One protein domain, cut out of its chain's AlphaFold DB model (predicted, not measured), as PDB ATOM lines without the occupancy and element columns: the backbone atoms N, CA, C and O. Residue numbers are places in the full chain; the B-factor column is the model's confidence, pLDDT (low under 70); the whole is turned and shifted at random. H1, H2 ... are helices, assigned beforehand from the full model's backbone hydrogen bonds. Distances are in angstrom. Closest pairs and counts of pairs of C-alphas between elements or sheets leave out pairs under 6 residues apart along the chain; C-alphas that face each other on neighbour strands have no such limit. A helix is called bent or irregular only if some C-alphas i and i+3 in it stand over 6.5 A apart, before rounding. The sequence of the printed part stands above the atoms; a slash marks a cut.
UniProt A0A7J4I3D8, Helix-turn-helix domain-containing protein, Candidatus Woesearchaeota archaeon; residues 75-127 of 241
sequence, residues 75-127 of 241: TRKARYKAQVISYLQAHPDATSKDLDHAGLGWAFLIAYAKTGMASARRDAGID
ATOM      1  N   THR A  75     234.003 175.407 134.856       80.50
ATOM      2  CA  THR A  75     235.180 175.971 134.177       80.50
ATOM      3  C   THR A  75     236.247 174.908 133.885       80.50
ATOM      4  O   THR A  75     236.839 174.894 132.804       80.50
ATOM      5  N   ARG A  76     236.494 173.984 134.825       77.94
ATOM      6  CA  ARG A  76     237.458 172.888 134.641       77.94
ATOM      7  C   ARG A  76     236.958 171.881 133.606       77.94
ATOM      8  O   ARG A  76     237.734 171.479 132.739       77.94
ATOM      9  N   LYS A  77     235.669 171.525 133.648       83.19
ATOM     10  CA  LYS A  77     235.032 170.657 132.643       83.19
ATOM     11  C   LYS A  77     235.103 171.278 131.250       83.19
ATOM     12  O   LYS A  77     235.516 170.598 130.317       83.19
ATOM     13  N   ALA A  78     234.798 172.569 131.113       86.69
ATOM     14  CA  ALA A  78     234.871 173.291 129.843       86.69
ATOM     15  C   ALA A  78     236.294 173.309 129.260       86.69
ATOM     16  O   ALA A  78     236.480 173.046 128.072       86.69
ATOM     17  N   ARG A  79     237.318 173.537 130.095       86.44
ATOM     18  CA  ARG A  79     238.723 173.482 129.662       86.44
ATOM     19  C   ARG A  79     239.110 172.101 129.130       86.44
ATOM     20  O   ARG A  79     239.713 172.005 128.064       86.44
ATOM     21  N   TYR A  80     238.771 171.034 129.851       87.88
ATOM     22  CA  TYR A  80     239.060 169.669 129.406       87.88
ATOM     23  C   TYR A  80     238.272 169.284 128.155       87.88
ATOM     24  O   TYR A  80     238.823 168.663 127.249       87.88
ATOM     25  N   LYS A  81     237.015 169.728 128.064       92.12
ATOM     26  CA  LYS A  81     236.188 169.578 126.869       92.12
ATOM     27  C   LYS A  81     236.880 170.178 125.642       92.12
ATOM     28  O   LYS A  81     237.018 169.497 124.632       92.12
ATOM     29  N   ALA A  82     237.390 171.406 125.752       90.62
ATOM     30  CA  ALA A  82     238.110 172.073 124.667       90.62
ATOM     31  C   ALA A  82     239.388 171.322 124.243       90.62
ATOM     32  O   ALA A  82     239.645 171.188 123.049       90.62
ATOM     33  N   GLN A  83     240.160 170.784 125.196       89.94
ATOM     34  CA  GLN A  83     241.357 169.983 124.892       89.94
ATOM     35  C   GLN A  83     241.018 168.716 124.100       89.94
ATOM     36  O   GLN A  83     241.667 168.411 123.102       89.94
ATOM     37  N   VAL A  84     239.977 167.996 124.527       92.12
ATOM     38  CA  VAL A  84     239.514 166.777 123.852       92.12
ATOM     39  C   VAL A  84     238.987 167.100 122.457       92.12
ATOM     40  O   VAL A  84     239.351 166.416 121.505       92.12
ATOM     41  N   ILE A  85     238.170 168.150 122.314       94.75
ATOM     42  CA  ILE A  85     237.649 168.591 121.012       94.75
ATOM     43  C   ILE A  85     238.794 168.922 120.057       94.75
ATOM     44  O   ILE A  85     238.830 168.391 118.951       94.75
ATOM     45  N   SER A  86     239.749 169.743 120.499       94.31
ATOM     46  CA  SER A  86     240.895 170.142 119.679       94.31
ATOM     47  C   SER A  86     241.713 168.932 119.221       94.31
ATOM     48  O   SER A  86     242.045 168.823 118.041       94.31
ATOM     49  N   TYR A  87     241.965 167.972 120.116       92.88
ATOM     50  CA  TYR A  87     242.665 166.740 119.756       92.88
ATOM     51  C   TYR A  87     241.889 165.907 118.734       92.88
ATOM     52  O   TYR A  87     242.470 165.424 117.768       92.88
ATOM     53  N   LEU A  88     240.577 165.741 118.916       93.69
ATOM     54  CA  LEU A  88     239.764 164.981 117.971       93.69
ATOM     55  C   LEU A  88     239.692 165.667 116.607       93.69
ATOM     56  O   LEU A  88     239.702 164.974 115.601       93.69
ATOM     57  N   GLN A  89     239.660 166.998 116.548       92.25
ATOM     58  CA  GLN A  89     239.693 167.727 115.276       92.25
ATOM     59  C   GLN A  89     240.999 167.474 114.512       92.25
ATOM     60  O   GLN A  89     240.967 167.295 113.297       92.25
ATOM     61  N   ALA A  90     242.129 167.383 115.220       91.19
ATOM     62  CA  ALA A  90     243.411 166.997 114.630       91.19
ATOM     63  C   ALA A  90     243.494 165.493 114.294       91.19
ATOM     64  O   ALA A  90     244.145 165.102 113.326       91.19
ATOM     65  N   HIS A  91     242.816 164.646 115.072       90.81
ATOM     66  CA  HIS A  91     242.835 163.186 114.951       90.81
ATOM     67  C   HIS A  91     241.410 162.612 114.882       90.81
ATOM     68  O   HIS A  91     240.937 161.960 115.823       90.81
ATOM     69  N   PRO A  92     240.696 162.825 113.765       87.88
ATOM     70  CA  PRO A  92     239.263 162.564 113.679       87.88
ATOM     71  C   PRO A  92     238.883 161.084 113.741       87.88
ATOM     72  O   PRO A  92     237.723 160.755 113.970       87.88
ATOM     73  N   ASP A  93     239.819 160.152 113.608       86.56
ATOM     74  CA  ASP A  93     239.587 158.716 113.776       86.56
ATOM     75  C   ASP A  93     239.972 158.177 115.165       86.56
ATOM     76  O   ASP A  93     239.638 157.025 115.461       86.56
ATOM     77  N   ALA A  94     240.558 159.011 116.033       88.88
ATOM     78  CA  ALA A  94     241.093 158.619 117.336       88.88
ATOM     79  C   ALA A  94     240.067 157.930 118.249       88.88
ATOM     80  O   ALA A  94     238.899 158.314 118.368       88.88
ATOM     81  N   THR A  95     240.512 156.883 118.925       88.75
ATOM     82  CA  THR A  95     239.735 156.127 119.906       88.75
ATOM     83  C   THR A  95     239.946 156.670 121.320       88.75
ATOM     84  O   THR A  95     240.847 157.469 121.568       88.75
ATOM     85  N   SER A  96     239.152 156.193 122.286       83.44
ATOM     86  CA  SER A  96     239.388 156.504 123.706       83.44
ATOM     87  C   SER A  96     240.798 156.105 124.152       83.44
ATOM     88  O   SER A  96     241.412 156.808 124.943       83.44
ATOM     89  N   LYS A  97     241.337 155.010 123.602       83.19
ATOM     90  CA  LYS A  97     242.691 154.546 123.912       83.19
ATOM     91  C   LYS A  97     243.758 155.512 123.391       83.19
ATOM     92  O   LYS A  97     244.785 155.698 124.030       83.19
ATOM     93  N   ASP A  98     243.510 156.145 122.248       85.19
ATOM     94  CA  ASP A  98     244.431 157.138 121.687       85.19
ATOM     95  C   ASP A  98     244.430 158.425 122.517       85.19
ATOM     96  O   ASP A  98     245.486 159.014 122.725       85.19
ATOM     97  N   LEU A  99     243.274 158.813 123.072       81.56
ATOM     98  CA  LEU A  99     243.196 159.886 124.067       81.56
ATOM     99  C   LEU A  99     243.993 159.535 125.332       81.56
ATOM    100  O   LEU A  99     244.714 160.389 125.845       81.56
ATOM    101  N   ASP A 100     243.917 158.291 125.815       76.06
ATOM    102  CA  ASP A 100     244.716 157.833 126.961       76.06
ATOM    103  C   ASP A 100     246.223 157.913 126.670       76.06
ATOM    104  O   ASP A 100     246.979 158.451 127.481       76.06
ATOM    105  N   HIS A 101     246.663 157.441 125.498       74.94
ATOM    106  CA  HIS A 101     248.066 157.526 125.079       74.94
ATOM    107  C   HIS A 101     248.548 158.971 124.900       74.94
ATOM    108  O   HIS A 101     249.705 159.266 125.193       74.94
ATOM    109  N   ALA A 102     247.667 159.878 124.471       70.56
ATOM    110  CA  ALA A 102     247.950 161.307 124.362       70.56
ATOM    111  C   ALA A 102     247.918 162.045 125.717       70.56
ATOM    112  O   ALA A 102     248.069 163.264 125.757       70.56
ATOM    113  N   GLY A 103     247.690 161.340 126.833       73.44
ATOM    114  CA  GLY A 103     247.573 161.941 128.166       73.44
ATOM    115  C   GLY A 103     246.258 162.694 128.402       73.44
ATOM    116  O   GLY A 103     246.090 163.338 129.436       73.44
ATOM    117  N   LEU A 104     245.303 162.594 127.476       78.25
ATOM    118  CA  LEU A 104     243.987 163.228 127.540       78.25
ATOM    119  C   LEU A 104     242.912 162.323 128.146       78.25
ATOM    120  O   LEU A 104     241.775 162.766 128.290       78.25
ATOM    121  N   GLY A 105     243.251 161.095 128.542       75.25
ATOM    122  CA  GLY A 105     242.320 160.154 129.172       75.25
ATOM    123  C   GLY A 105     241.544 160.768 130.337       75.25
ATOM    124  O   GLY A 105     240.319 160.724 130.371       75.25
ATOM    125  N   TRP A 106     242.239 161.464 131.241       75.12
ATOM    126  CA  TRP A 106     241.608 162.170 132.361       75.12
ATOM    127  C   TRP A 106     240.703 163.322 131.929       75.12
ATOM    128  O   TRP A 106     239.611 163.479 132.472       75.12
ATOM    129  N   ALA A 107     241.136 164.115 130.950       81.81
ATOM    130  CA  ALA A 107     240.343 165.219 130.417       81.81
ATOM    131  C   ALA A 107     239.058 164.697 129.751       81.81
ATOM    132  O   ALA A 107     237.971 165.210 130.014       81.81
ATOM    133  N   PHE A 108     239.176 163.632 128.954       84.38
ATOM    134  CA  PHE A 108     238.056 162.943 128.325       84.38
ATOM    135  C   PHE A 108     237.097 162.379 129.361       84.38
ATOM    136  O   PHE A 108     235.902 162.653 129.303       84.38
ATOM    137  N   LEU A 109     237.619 161.645 130.337       81.62
ATOM    138  CA  LEU A 109     236.802 161.052 131.374       81.62
ATOM    139  C   LEU A 109     236.067 162.130 132.186       81.62
ATOM    140  O   LEU A 109     234.870 161.994 132.388       81.62
ATOM    141  N   ILE A 110     236.704 163.238 132.574       81.31
ATOM    142  CA  ILE A 110     236.027 164.311 133.327       81.31
ATOM    143  C   ILE A 110     234.978 165.044 132.478       81.31
ATOM    144  O   ILE A 110     233.875 165.307 132.958       81.31
ATOM    145  N   ALA A 111     235.291 165.370 131.223       85.81
ATOM    146  CA  ALA A 111     234.388 166.130 130.355       85.81
ATOM    147  C   ALA A 111     233.235 165.285 129.779       85.81
ATOM    148  O   ALA A 111     232.163 165.819 129.498       85.81
ATOM    149  N   TYR A 112     233.442 163.975 129.613       87.19
ATOM    150  CA  TYR A 112     232.541 163.076 128.887       87.19
ATOM    151  C   TYR A 112     232.158 161.807 129.665       87.19
ATOM    152  O   TYR A 112     231.628 160.876 129.062       87.19
ATOM    153  N   ALA A 113     232.349 161.760 130.992       77.69
ATOM    154  CA  ALA A 113     232.096 160.583 131.846       77.69
ATOM    155  C   ALA A 113     230.774 159.855 131.548       77.69
ATOM    156  O   ALA A 113     230.723 158.630 131.501       77.69
ATOM    157  N   LYS A 114     229.692 160.624 131.360       76.06
ATOM    158  CA  LYS A 114     228.327 160.106 131.177       76.06
ATOM    159  C   LYS A 114     227.944 159.882 129.714       76.06
ATOM    160  O   LYS A 114     226.997 159.159 129.435       76.06
ATOM    161  N   THR A 115     228.632 160.539 128.785       84.31
ATOM    162  CA  THR A 115     228.179 160.689 127.393       84.31
ATOM    163  C   THR A 115     229.127 160.060 126.372       84.31
ATOM    164  O   THR A 115     228.722 159.795 125.237       84.31
ATOM    165  N   GLY A 116     230.369 159.795 126.779       88.62
ATOM    166  CA  GLY A 116     231.365 159.025 126.051       88.62
ATOM    167  C   GLY A 116     231.809 159.626 124.717       88.62
ATOM    168  O   GLY A 116     231.606 160.798 124.394       88.62
ATOM    169  N   MET A 117     232.436 158.767 123.911       90.44
ATOM    170  CA  MET A 117     233.146 159.160 122.692       90.44
ATOM    171  C   MET A 117     232.216 159.715 121.606       90.44
ATOM    172  O   MET A 117     232.600 160.609 120.858       90.44
ATOM    173  N   ALA A 118     230.984 159.209 121.513       88.81
ATOM    174  CA  ALA A 118     230.012 159.681 120.528       88.81
ATOM    175  C   ALA A 118     229.654 161.160 120.748       88.81
ATOM    176  O   ALA A 118     229.562 161.928 119.794       88.81
ATOM    177  N   SER A 119     229.501 161.583 122.003       91.25
ATOM    178  CA  SER A 119     229.205 162.983 122.322       91.25
ATOM    179  C   SER A 119     230.415 163.887 122.136       91.25
ATOM    180  O   SER A 119     230.269 164.952 121.550       91.25
ATOM    181  N   ALA A 120     231.615 163.430 122.507       92.38
ATOM    182  CA  ALA A 120     232.845 164.174 122.231       92.38
ATOM    183  C   ALA A 120     233.066 164.426 120.734       92.38
ATOM    184  O   ALA A 120     233.489 165.506 120.338       92.38
ATOM    185  N   ARG A 121     232.704 163.459 119.885       91.62
ATOM    186  CA  ARG A 121     232.753 163.610 118.425       91.62
ATOM    187  C   ARG A 121     231.718 164.589 117.893       91.62
ATOM    188  O   ARG A 121     232.065 165.412 117.054       91.62
ATOM    189  N   ARG A 122     230.482 164.531 118.399       91.44
ATOM    190  CA  ARG A 122     229.437 165.503 118.041       91.44
ATOM    191  C   ARG A 122     229.850 166.924 118.407       91.44
ATOM    192  O   ARG A 122     229.760 167.802 117.561       91.44
ATOM    193  N   ASP A 123     230.372 167.123 119.614       92.44
ATOM    194  CA  ASP A 123     230.859 168.433 120.055       92.44
ATOM    195  C   ASP A 123     232.060 168.928 119.237       92.44
ATOM    196  O   ASP A 123     232.229 170.129 119.056       92.44
ATOM    197  N   ALA A 124     232.891 168.013 118.730       91.56
ATOM    198  CA  ALA A 124     234.001 168.343 117.844       91.56
ATOM    199  C   ALA A 124     233.583 168.559 116.375       91.56
ATOM    200  O   ALA A 124     234.421 168.973 115.574       91.56
ATOM    201  N   GLY A 125     232.322 168.279 116.021       91.62
ATOM    202  CA  GLY A 125     231.817 168.355 114.647       91.62
ATOM    203  C   GLY A 125     232.315 167.229 113.735       91.62
ATOM    204  O   GLY A 125     232.459 167.431 112.535       91.62
ATOM    205  N   ILE A 126     232.619 166.051 114.289       90.62
ATOM    206  CA  ILE A 126     233.289 164.964 113.562       90.62
ATOM    207  C   ILE A 126     232.340 163.801 113.307       90.62
ATOM    208  O   ILE A 126     231.931 163.099 114.238       90.62
ATOM    209  N   ASP A 127     232.117 163.499 112.030       88.31
ATOM    210  CA  ASP A 127     231.574 162.213 111.602       88.31
ATOM    211  C   ASP A 127     232.712 161.211 111.359       88.31
ATOM    212  O   ASP A 127     233.381 161.199 110.322       88.31
TER     213      ASP A 127
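What this domain is: This is residues 75 to 127 of the 241 residues of the protein "Helix-turn-helix domain-containing protein" of Candidatus Woesearchaeota archaeon (UniProt A0A7J4I3D8). One long helix, H1, runs along one side of a small helical body, and the three short helices H2, H3 and H4 gather on that side of it where the rest of the printed part lies, their centres making a triangle. H3 crosses the earlier part of H1 and H4 crosses it farther along, while H2 sits farther out, joined to H3 by a tight link. The printed part has 53 residues with four named helices, H1, H2, H3 and H4 in that order, and no named strand, and its class is all helix. It is compact, with a radius of gyration of the C-alphas of 9.5 A, and its outline is rounded, 26 by 22 by 18 A.

Where its parts are: Find C-alpha 75 at (235.180, 175.971, 134.177); from there H1, residues 75 to 90, runs 23.0 A to C-alpha 90 at (243.411, 166.997, 114.630). After five residues look for H2, residues 96 to 101, 8.8 A long. Three residues on, H3 takes residues 105 to 112 and measures 10.2 A. After three more comes H4, residues 116 to 123, 11.2 A long, ending at C-alpha 123 at (230.859, 168.433, 120.055). No helix is bent or irregular.

How they stand to each other: Start at H3, the hub, which touches the three other helices. It touches H1 with residues 77 to 84 of H1 alone, and the closest C-alphas, those of Tyr 80 and Ala 107, are 4.7 A apart. These two run opposite ways at a steep tilt of 69 degrees, only just short of about perpendicular. H2 and H3 touch only at the corner by their link, the closest C-alphas being those of Leu 99 and Gly 105 at 5.2 A; they run opposite ways at a shallow tilt of 35.0 degrees, only just short of steep. H3 and H4 also touch only at the corner, and only just, with 3 pairs of C-alphas within 8 A; the closest are those of Tyr 112 and Ala 120, 6.8 A apart. Residues 81 to 88 of H1 alone touch H4, about perpendicular at 80 degrees, with the closest C-alphas, those of Ile 85 and Ala 120, 6.6 A apart. H2 is close to H1 but not clearly touching it: the closest C-alphas, those of Val 84 and Leu 99, are 7.8 A apart. In H1, H2, H3 and H4 every O i to N i+4 pair is within hydrogen-bond range.

The domain as a whole: The two C-alphas farthest apart are those of Thr 75 and Asp 93, at 27.1 A. The printed part has no cut, and the links H1 to H2, H2 to H3 and H3 to H4 are tight. In the B-factor column of this predicted model you will find a mean pLDDT of 86.0 over the printed part, and no printed residue is under 70.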